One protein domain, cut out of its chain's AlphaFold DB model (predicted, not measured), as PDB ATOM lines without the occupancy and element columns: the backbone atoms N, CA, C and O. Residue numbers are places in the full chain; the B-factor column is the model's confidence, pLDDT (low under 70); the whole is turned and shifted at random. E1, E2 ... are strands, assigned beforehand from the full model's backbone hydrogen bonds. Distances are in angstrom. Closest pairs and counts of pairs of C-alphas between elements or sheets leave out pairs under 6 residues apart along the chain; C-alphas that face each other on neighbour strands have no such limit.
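AT A GLANCE: This is residues 3 to 80 of the 109 residues of an uncharacterized protein of Mucilaginibacter rubeus (UniProt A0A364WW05). With little regular structure, a small three-stranded sheet, E1, E4 and E5, sits beside a two-stranded hairpin, E2 and E3, whose long loop sticks out at residues 23 to 37 and adds to the length. The 78 printed residues include five named strands, E1 to E5 along the chain, holding 24 residues, and no named helix: all strand. Both sheets, E1-E4-E5 and E2-E3, are antiparallel; the whole is loose, radius of gyration of the C-alphas 16.7 A, spanning 58 by 27 by 18 A.

HOW THE PARTS SIT: Inner strand E4, residues 59 to 63, is antiparallel to E1, residues 3 to 6, with N 4 and O 61 at 2.9 A, and forms a hairpin with E5, residues 69 to 73, with N 62 and O 70 at 2.8 A. E2, residues 15 to 19, and E3, residues 42 to 46, form a hairpin, with N 16 and O 45 at 2.8 A. The closest C-alphas of E1 and E2, Val 6 and Ile 15, are 7.5 A apart. E3 and E4 are apart.

IN THESE COORDINATES: E1, 9.6 A long, begins at C-alpha 3 (-66.961, 63.423, 56.755). E2 measures 13.1 A, E3 13.2 A and E4 13.0 A. E5, 13.2 A, ends at C-alpha 73 (-63.572, 67.551, 45.584).

THE WHOLE: The farthest C-alphas, Val 29 and Asn 66, are 58.4 A apart. The printed part has no cut; links E2 to E3 and E3 to E4 are long. Model pLDDT is under 70 at residues 20 to 41 and 74 to 80.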
ATOM      1  N   ARG A   3     -66.808  63.187  58.199       84.44
ATOM      2  CA  ARG A   3     -66.961  63.423  56.755       84.44
ATOM      3  C   ARG A   3     -68.424  63.705  56.442       84.44
ATOM      4  O   ARG A   3     -69.282  62.903  56.797       84.44
ATOM      5  N   GLU A   4     -68.693  64.825  55.788       85.25
ATOM      6  CA  GLU A   4     -70.042  65.280  55.444       85.25
ATOM      7  C   GLU A   4     -70.118  65.603  53.954       85.25
ATOM      8  O   GLU A   4     -69.200  66.192  53.386       85.25
ATOM      9  N   VAL A   5     -71.217  65.215  53.307       84.31
ATOM     10  CA  VAL A   5     -71.467  65.581  51.910       84.31
ATOM     11  C   VAL A   5     -72.026  66.996  51.884       84.31
ATOM     12  O   VAL A   5     -73.016  67.281  52.555       84.31
ATOM     13  N   VAL A   6     -71.417  67.867  51.085       87.81
ATOM     14  CA  VAL A   6     -71.846  69.257  50.935       87.81
ATOM     15  C   VAL A   6     -72.129  69.602  49.478       87.81
ATOM     16  O   VAL A   6     -71.652  68.964  48.536       87.81
ATOM     17  N   CYS A   7     -72.957  70.625  49.277       88.00
ATOM     18  CA  CYS A   7     -73.238  71.130  47.943       88.00
ATOM     19  C   CYS A   7     -71.956  71.693  47.302       88.00
ATOM     20  O   CYS A   7     -71.357  72.598  47.878       88.00
ATOM     21  N   PRO A   8     -71.599  71.302  46.068       83.62
ATOM     22  CA  PRO A   8     -70.393  71.808  45.404       83.62
ATOM     23  C   PRO A   8     -70.475  73.296  45.015       83.62
ATOM     24  O   PRO A   8     -69.487  73.904  44.621       83.62
ATOM     25  N   LYS A   9     -71.672  73.900  45.080       83.75
ATOM     26  CA  LYS A   9     -71.890  75.311  44.726       83.75
ATOM     27  C   LYS A   9     -71.861  76.238  45.939       83.75
ATOM     28  O   LYS A   9     -71.290  77.317  45.858       83.75
ATOM     29  N   CYS A  10     -72.525  75.855  47.028       87.69
ATOM     30  CA  CYS A  10     -72.690  76.711  48.211       87.69
ATOM     31  C   CYS A  10     -72.183  76.084  49.515       87.69
ATOM     32  O   CYS A  10     -72.377  76.673  50.571       87.69
ATOM     33  N   GLN A  11     -71.601  74.882  49.456       86.31
ATOM     34  CA  GLN A  11     -71.057  74.135  50.598       86.31
ATOM     35  C   GLN A  11     -72.062  73.862  51.729       86.31
ATOM     36  O   GLN A  11     -71.680  73.498  52.837       86.31
ATOM     37  N   SER A  12     -73.360  73.992  51.448       87.31
ATOM     38  CA  SER A  12     -74.405  73.650  52.406       87.31
ATOM     39  C   SER A  12     -74.572  72.137  52.537       87.31
ATOM     40  O   SER A  12     -74.540  71.410  51.543       87.31
ATOM     41  N   GLU A  13     -74.832  71.695  53.763       88.12
ATOM     42  CA  GLU A  13     -75.188  70.319  54.131       88.12
ATOM     43  C   GLU A  13     -76.672  70.003  53.848       88.12
ATOM     44  O   GLU A  13     -77.094  68.849  53.898       88.12
ATOM     45  N   GLN A  14     -77.486  71.014  53.513       87.69
ATOM     46  CA  GLN A  14     -78.912  70.836  53.234       87.69
ATOM     47  C   GLN A  14     -79.130  70.299  51.819       87.69
ATOM     48  O   GLN A  14     -79.265  71.042  50.836       87.69
ATOM     49  N   ILE A  15     -79.152  68.975  51.727       87.94
ATOM     50  CA  ILE A  15     -79.221  68.228  50.483       87.94
ATOM     51  C   ILE A  15     -80.483  67.357  50.472       87.94
ATOM     52  O   ILE A  15     -80.790  66.670  51.439       87.94
ATOM     53  N   SER A  16     -81.201  67.360  49.351       87.44
ATOM     54  CA  SER A  16     -82.337  66.483  49.081       87.44
ATOM     55  C   SER A  16     -81.983  65.506  47.965       87.44
ATOM     56  O   SER A  16     -81.493  65.906  46.911       87.44
ATOM     57  N   SER A  17     -82.230  64.214  48.170       81.62
ATOM     58  CA  SER A  17     -82.098  63.200  47.123       81.62
ATOM     59  C   SER A  17     -83.466  62.911  46.515       81.62
ATOM     60  O   SER A  17     -84.320  62.316  47.175       81.62
ATOM     61  N   ASN A  18     -83.675  63.292  45.255       76.75
ATOM     62  CA  ASN A  18     -84.885  62.926  44.529       76.75
ATOM     63  C   ASN A  18     -84.600  61.721  43.622       76.75
ATOM     64  O   ASN A  18     -83.709  61.752  42.767       76.75
ATOM     65  N   LYS A  19     -85.369  60.649  43.814       71.31
ATOM     66  CA  LYS A  19     -85.360  59.473  42.947       71.31
ATOM     67  C   LYS A  19     -86.513  59.607  41.963       71.31
ATOM     68  O   LYS A  19     -87.673  59.487  42.348       71.31
ATOM     69  N   ARG A  20     -86.210  59.810  40.678       63.16
ATOM     70  CA  ARG A  20     -87.250  59.740  39.644       63.16
ATOM     71  C   ARG A  20     -87.694  58.282  39.499       63.16
ATOM     72  O   ARG A  20     -86.877  57.407  39.201       63.16
ATOM     73  N   GLY A  21     -88.976  58.025  39.763       52.06
ATOM     74  CA  GLY A  21     -89.607  56.729  39.520       52.06
ATOM     75  C   GLY A  21     -89.574  56.354  38.036       52.06
ATOM     76  O   GLY A  21     -89.327  57.193  37.169       52.06
ATOM     77  N   TYR A  22     -89.808  55.078  37.742       50.69
ATOM     78  CA  TYR A  22     -89.967  54.600  36.374       50.69
ATOM     79  C   TYR A  22     -91.222  55.240  35.774       50.69
ATOM     80  O   TYR A  22     -92.335  54.888  36.154       50.69
ATOM     81  N   THR A  23     -91.067  56.183  34.847       51.50
ATOM     82  CA  THR A  23     -92.171  56.553  33.960       51.50
ATOM     83  C   THR A  23     -92.375  55.380  33.010       51.50
ATOM     84  O   THR A  23     -91.559  55.146  32.121       51.50
ATOM     85  N   SER A  24     -93.430  54.604  33.243       48.44
ATOM     86  CA  SER A  24     -93.831  53.402  32.496       48.44
ATOM     87  C   SER A  24     -94.224  53.659  31.034       48.44
ATOM     88  O   SER A  24     -94.740  52.769  30.366       48.44
ATOM     89  N   THR A  25     -93.982  54.859  30.510       47.91
ATOM     90  CA  THR A  25     -94.356  55.268  29.154       47.91
ATOM     91  C   THR A  25     -93.379  54.833  28.064       47.91
ATOM     92  O   THR A  25     -93.709  54.977  26.893       47.91
ATOM     93  N   ASP A  26     -92.226  54.247  28.402       45.34
ATOM     94  CA  ASP A  26     -91.351  53.599  27.415       45.34
ATOM     95  C   ASP A  26     -91.664  52.095  27.355       45.34
ATOM     96  O   ASP A  26     -90.938  51.237  27.862       45.34
ATOM     97  N   LEU A  27     -92.801  51.789  26.723       46.88
ATOM     98  CA  LEU A  27     -93.228  50.465  26.261       46.88
ATOM     99  C   LEU A  27     -92.284  49.959  25.152       46.88
ATOM    100  O   LEU A  27     -92.682  49.687  24.022       46.88
ATOM    101  N   ARG A  28     -90.994  49.806  25.461       46.44
ATOM    102  CA  ARG A  28     -90.096  48.968  24.668       46.44
ATOM    103  C   ARG A  28     -90.296  47.530  25.117       46.44
ATOM    104  O   ARG A  28     -89.594  47.005  25.976       46.44
ATOM    105  N   VAL A  29     -91.325  46.939  24.515       47.19
ATOM    106  CA  VAL A  29     -91.424  45.519  24.159       47.19
ATOM    107  C   VAL A  29     -90.008  44.940  24.010       47.19
ATOM    108  O   VAL A  29     -89.192  45.563  23.340       47.19
ATOM    109  N   PHE A  30     -89.733  43.785  24.627       41.28
ATOM    110  CA  PHE A  30     -88.427  43.104  24.799       41.28
ATOM    111  C   PHE A  30     -87.775  43.293  26.181       41.28
ATOM    112  O   PHE A  30     -86.752  43.958  26.362       41.28
ATOM    113  N   GLY A  31     -88.369  42.612  27.168       41.94
ATOM    114  CA  GLY A  31     -88.006  42.587  28.588       41.94
ATOM    115  C   GLY A  31     -86.675  41.926  28.962       41.94
ATOM    116  O   GLY A  31     -86.620  41.241  29.973       41.94
ATOM    117  N   TYR A  32     -85.599  42.147  28.203       44.41
ATOM    118  CA  TYR A  32     -84.267  41.625  28.547       44.41
ATOM    119  C   TYR A  32     -83.097  42.606  28.338       44.41
ATOM    120  O   TYR A  32     -81.963  42.257  28.646       44.41
ATOM    121  N   ILE A  33     -83.329  43.849  27.883       44.31
ATOM    122  CA  ILE A  33     -82.239  44.829  27.630       44.31
ATOM    123  C   ILE A  33     -82.379  46.121  28.469       44.31
ATOM    124  O   ILE A  33     -81.621  47.077  28.311       44.31
ATOM    125  N   ALA A  34     -83.328  46.179  29.407       44.31
ATOM    126  CA  ALA A  34     -83.604  47.396  30.177       44.31
ATOM    127  C   ALA A  34     -82.658  47.648  31.375       44.31
ATOM    128  O   ALA A  34     -82.797  48.672  32.039       44.31
ATOM    129  N   SER A  35     -81.676  46.779  31.638       40.53
ATOM    130  CA  SER A  35     -80.808  46.886  32.827       40.53
ATOM    131  C   SER A  35     -79.585  47.802  32.674       40.53
ATOM    132  O   SER A  35     -78.818  47.954  33.615       40.53
ATOM    133  N   ALA A  36     -79.365  48.442  31.519       44.19
ATOM    134  CA  ALA A  36     -78.131  49.213  31.293       44.19
ATOM    135  C   ALA A  36     -78.254  50.739  31.504       44.19
ATOM    136  O   ALA A  36     -77.240  51.431  31.504       44.19
ATOM    137  N   ASN A  37     -79.461  51.284  31.701       46.94
ATOM    138  CA  ASN A  37     -79.685  52.740  31.803       46.94
ATOM    139  C   ASN A  37     -80.198  53.181  33.188       46.94
ATOM    140  O   ASN A  37     -80.967  54.133  33.314       46.94
ATOM    141  N   GLU A  38     -79.788  52.488  34.249       49.22
ATOM    142  CA  GLU A  38     -80.200  52.786  35.630       49.22
ATOM    143  C   GLU A  38     -79.374  53.883  36.319       49.22
ATOM    144  O   GLU A  38     -79.831  54.461  37.305       49.22
ATOM    145  N   ALA A  39     -78.205  54.238  35.777       50.69
ATOM    146  CA  ALA A  39     -77.220  55.087  36.454       50.69
ATOM    147  C   ALA A  39     -77.618  56.570  36.631       50.69
ATOM    148  O   ALA A  39     -76.933  57.296  37.343       50.69
ATOM    149  N   ASN A  40     -78.715  57.041  36.020       54.38
ATOM    150  CA  ASN A  40     -79.051  58.475  35.963       54.38
ATOM    151  C   ASN A  40     -80.411  58.853  36.586       54.38
ATOM    152  O   ASN A  40     -80.957  59.914  36.282       54.38
ATOM    153  N   ARG A  41     -80.985  57.996  37.448       63.53
ATOM    154  CA  ARG A  41     -82.310  58.229  38.075       63.53
ATOM    155  C   ARG A  41     -82.281  58.977  39.415       63.53
ATOM    156  O   ARG A  41     -83.340  59.393  39.885       63.53
ATOM    157  N   ILE A  42     -81.110  59.131  40.036       72.56
ATOM    158  CA  ILE A  42     -80.948  59.822  41.323       72.56
ATOM    159  C   ILE A  42     -80.329  61.191  41.056       72.56
ATOM    160  O   ILE A  42     -79.200  61.282  40.575       72.56
ATOM    161  N   VAL A  43     -81.079  62.245  41.366       80.06
ATOM    162  CA  VAL A  43     -80.613  63.632  41.294       80.06
ATOM    163  C   VAL A  43     -80.578  64.186  42.708       80.06
ATOM    164  O   VAL A  43     -81.559  64.105  43.447       80.06
ATOM    165  N   ILE A  44     -79.427  64.723  43.080       85.00
ATOM    166  CA  ILE A  44     -79.194  65.348  44.371       85.00
ATOM    167  C   ILE A  44     -79.382  66.854  44.195       85.00
ATOM    168  O   ILE A  44     -78.709  67.463  43.372       85.00
ATOM    169  N   THR A  45     -80.279  67.465  44.958       87.75
ATOM    170  CA  THR A  45     -80.585  68.896  44.882       87.75
ATOM    171  C   THR A  45     -80.252  69.570  46.202       87.75
ATOM    172  O   THR A  45     -80.703  69.142  47.260       87.75
ATOM    173  N   CYS A  46     -79.480  70.652  46.158       90.06
ATOM    174  CA  CYS A  46     -79.257  71.484  47.333       90.06
ATOM    175  C   CYS A  46     -80.495  72.338  47.627       90.06
ATOM    176  O   CYS A  46     -80.931  73.103  46.768       90.06
ATOM    177  N   LEU A  47     -81.017  72.255  48.851       90.81
ATOM    178  CA  LEU A  47     -82.188  73.029  49.277       90.81
ATOM    179  C   LEU A  47     -81.871  74.515  49.489       90.81
ATOM    180  O   LEU A  47     -82.759  75.346  49.361       90.81
ATOM    181  N   MET A  48     -80.603  74.859  49.741       90.62
ATOM    182  CA  MET A  48     -80.192  76.253  49.946       90.62
ATOM    183  C   MET A  48     -80.032  77.045  48.645       90.62
ATOM    184  O   MET A  48     -80.360  78.223  48.607       90.62
ATOM    185  N   CYS A  49     -79.486  76.437  47.586       89.38
ATOM    186  CA  CYS A  49     -79.176  77.153  46.337       89.38
ATOM    187  C   CYS A  49     -79.875  76.593  45.091       89.38
ATOM    188  O   CYS A  49     -79.649  77.096  43.990       89.38
ATOM    189  N   GLY A  50     -80.659  75.521  45.236       85.38
ATOM    190  CA  GLY A  50     -81.349  74.847  44.135       85.38
ATOM    191  C   GLY A  50     -80.433  74.083  43.172       85.38
ATOM    192  O   GLY A  50     -80.910  73.563  42.167       85.38
ATOM    193  N   ASN A  51     -79.122  74.004  43.437       86.50
ATOM    194  CA  ASN A  51     -78.189  73.329  42.540       86.50
ATOM    195  C   ASN A  51     -78.443  71.818  42.519       86.50
ATOM    196  O   ASN A  51     -78.355  71.168  43.563       86.50
ATOM    197  N   ALA A  52     -78.701  71.276  41.332       82.88
ATOM    198  CA  ALA A  52     -78.873  69.850  41.100       82.88
ATOM    199  C   ALA A  52     -77.565  69.228  40.590       82.88
ATOM    200  O   ALA A  52     -76.948  69.728  39.650       82.88
ATOM    201  N   PHE A  53     -77.141  68.128  41.198       81.62
ATOM    202  CA  PHE A  53     -75.933  67.395  40.851       81.62
ATOM    203  C   PHE A  53     -76.149  65.883  40.977       81.62
ATOM    204  O   PHE A  53     -77.109  65.405  41.580       81.62
ATOM    205  N   TYR A  54     -75.269  65.116  40.341       77.56
ATOM    206  CA  TYR A  54     -75.341  63.658  40.339       77.56
ATOM    207  C   TYR A  54     -74.620  63.068  41.557       77.56
ATOM    208  O   TYR A  54     -73.679  63.688  42.066       77.56
ATOM    209  N   PRO A  55     -75.015  61.865  42.013       74.62
ATOM    210  CA  PRO A  55     -74.234  61.126  42.998       74.62
ATOM    211  C   PRO A  55     -72.782  60.976  42.519       74.62
ATOM    212  O   PRO A  55     -72.530  60.705  41.346       74.62
ATOM    213  N   GLY A  56     -71.827  61.215  43.420       72.81
ATOM    214  CA  GLY A  56     -70.393  61.227  43.102       72.81
ATOM    215  C   GLY A  56     -69.844  62.552  42.554       72.81
ATOM    216  O   GLY A  56     -68.669  62.604  42.219       72.81
ATOM    217  N   ARG A  57     -70.658  63.616  42.457       71.06
ATOM    218  CA  ARG A  57     -70.213  64.990  42.121       71.06
ATOM    219  C   ARG A  57     -70.323  65.994  43.276       71.06
ATOM    220  O   ARG A  57     -70.231  67.194  43.039       71.06
ATOM    221  N   GLY A  58     -70.621  65.529  44.488       73.19
ATOM    222  CA  GLY A  58     -70.653  66.391  45.675       73.19
ATOM    223  C   GLY A  58     -69.250  66.631  46.226       73.19
ATOM    224  O   GLY A  58     -68.382  65.785  46.043       73.19
ATOM    225  N   ASP A  59     -69.043  67.742  46.924       80.06
ATOM    226  CA  ASP A  59     -67.799  67.953  47.670       80.06
ATOM    227  C   ASP A  59     -67.920  67.287  49.048       80.06
ATOM    228  O   ASP A  59     -69.014  67.188  49.614       80.06
ATOM    229  N   ILE A  60     -66.804  66.802  49.589       83.69
ATOM    230  CA  ILE A  60     -66.745  66.175  50.911       83.69
ATOM    231  C   ILE A  60     -66.073  67.155  51.866       83.69
ATOM    232  O   ILE A  60     -64.913  67.519  51.687       83.69
ATOM    233  N   LYS A  61     -66.794  67.566  52.905       86.25
ATOM    234  CA  LYS A  61     -66.256  68.343  54.019       86.25
ATOM    235  C   LYS A  61     -65.667  67.378  55.044       86.25
ATOM    236  O   LYS A  61     -66.375  66.507  55.555       86.25
ATOM    237  N   ILE A  62     -64.378  67.513  55.325       84.81
ATOM    238  CA  ILE A  62     -63.641  66.705  56.296       84.81
ATOM    239  C   ILE A  62     -63.298  67.603  57.482       84.81
ATOM    240  O   ILE A  62     -62.621  68.618  57.324       84.81
ATOM    241  N   THR A  63     -63.766  67.217  58.666       88.19
ATOM    242  CA  THR A  63     -63.466  67.900  59.926       88.19
ATOM    243  C   THR A  63     -62.552  67.023  60.775       88.19
ATOM    244  O   THR A  63     -62.929  65.908  61.168       88.19
ATOM    245  N   ASP A  64     -61.357  67.522  61.074       88.31
ATOM    246  CA  ASP A  64     -60.372  66.835  61.909       88.31
ATOM    247  C   ASP A  64     -60.716  66.923  63.400       88.31
ATOM    248  O   ASP A  64     -61.548  67.722  63.828       88.31
ATOM    249  N   ASN A  65     -60.045  66.114  64.225       86.69
ATOM    250  CA  ASN A  65     -60.240  66.130  65.685       86.69
ATOM    251  C   ASN A  65     -59.850  67.481  66.319       86.69
ATOM    252  O   ASN A  65     -60.304  67.798  67.412       86.69
ATOM    253  N   ASN A  66     -59.052  68.280  65.606       87.94
ATOM    254  CA  ASN A  66     -58.616  69.613  66.017       87.94
ATOM    255  C   ASN A  66     -59.546  70.726  65.491       87.94
ATOM    256  O   ASN A  66     -59.242  71.903  65.655       87.94
ATOM    257  N   GLY A  67     -60.645  70.376  64.808       84.25
ATOM    258  CA  GLY A  67     -61.592  71.336  64.232       84.25
ATOM    259  C   GLY A  67     -61.163  71.962  62.900       84.25
ATOM    260  O   GLY A  67     -61.878  72.815  62.382       84.25
ATOM    261  N   ALA A  68     -60.034  71.545  62.318       84.56
ATOM    262  CA  ALA A  68     -59.639  71.972  60.978       84.56
ATOM    263  C   ALA A  68     -60.630  71.435  59.932       84.56
ATOM    264  O   ALA A  68     -61.016  70.264  59.986       84.56
ATOM    265  N   ILE A  69     -61.043  72.300  59.001       86.81
ATOM    266  CA  ILE A  69     -61.997  71.981  57.933       86.81
ATOM    267  C   ILE A  69     -61.236  71.926  56.610       86.81
ATOM    268  O   ILE A  69     -60.587  72.898  56.223       86.81
ATOM    269  N   THR A  70     -61.349  70.808  55.898       86.88
ATOM    270  CA  THR A  70     -60.843  70.649  54.531       86.88
ATOM    271  C   THR A  70     -61.960  70.187  53.601       86.88
ATOM    272  O   THR A  70     -62.928  69.560  54.031       86.88
ATOM    273  N   TYR A  71     -61.848  70.539  52.321       80.81
ATOM    274  CA  TYR A  71     -62.821  70.175  51.294       80.81
ATOM    275  C   TYR A  71     -62.129  69.301  50.252       80.81
ATOM    276  O   TYR A  71     -61.204  69.749  49.576       80.81
ATOM    277  N   GLU A  72     -62.574  68.055  50.132       79.75
ATOM    278  CA  GLU A  72     -62.125  67.122  49.105       79.75
ATOM    279  C   GLU A  72     -63.154  67.129  47.969       79.75
ATOM    280  O   GLU A  72     -64.331  66.811  48.163       79.75
ATOM    281  N   LYS A  73     -62.724  67.543  46.776       74.00
ATOM    282  CA  LYS A  73     -63.572  67.551  45.584       74.00
ATOM    283  C   LYS A  73     -63.732  66.112  45.106       74.00
ATOM    284  O   LYS A  73     -62.734  65.485  44.756       74.00
ATOM    285  N   ALA A  74     -64.955  65.580  45.074       66.75
ATOM    286  CA  ALA A  74     -65.163  64.238  44.542       66.75
ATOM    287  C   ALA A  74     -64.950  64.261  43.022       66.75
ATOM    288  O   ALA A  74     -65.799  64.717  42.250       66.75
ATOM    289  N   GLU A  75     -63.787  63.792  42.585       59.41
ATOM    290  CA  GLU A  75     -63.557  63.470  41.187       59.41
ATOM    291  C   GLU A  75     -64.470  62.296  40.829       59.41
ATOM    292  O   GLU A  75     -64.435  61.227  41.440       59.41
ATOM    293  N   THR A  76     -65.365  62.527  39.869       58.97
ATOM    294  CA  THR A  76     -66.330  61.529  39.403       58.97
ATOM    295  C   THR A  76     -65.645  60.199  39.096       58.97
ATOM    296  O   THR A  76     -64.628  60.230  38.396       58.97
ATOM    297  N   PRO A  77     -66.227  59.034  39.455       52.66
ATOM    298  CA  PRO A  77     -65.820  57.799  38.807       52.66
ATOM    299  C   PRO A  77     -66.063  58.001  37.315       52.66
ATOM    300  O   PRO A  77     -67.183  58.301  36.889       52.66
ATOM    301  N   LEU A  78     -64.984  57.930  36.537       51.09
ATOM    302  CA  LEU A  78     -65.026  57.953  35.086       51.09
ATOM    303  C   LEU A  78     -66.141  57.007  34.653       51.09
ATOM    304  O   LEU A  78     -66.054  55.796  34.850       51.09
ATOM    305  N   ILE A  79     -67.213  57.563  34.088       49.22
ATOM    306  CA  ILE A  79     -68.199  56.769  33.374       49.22
ATOM    307  C   ILE A  79     -67.410  56.187  32.208       49.22
ATOM    308  O   ILE A  79     -67.176  56.873  31.211       49.22
ATOM    309  N   VAL A  80     -66.925  54.956  32.365       52.66
ATOM    310  CA  VAL A  80     -66.305  54.207  31.283       52.66
ATOM    311  C   VAL A  80     -67.405  54.070  30.241       52.66
ATOM    312  O   VAL A  80     -68.323  53.265  30.383       52.66
TER     313      VAL A  80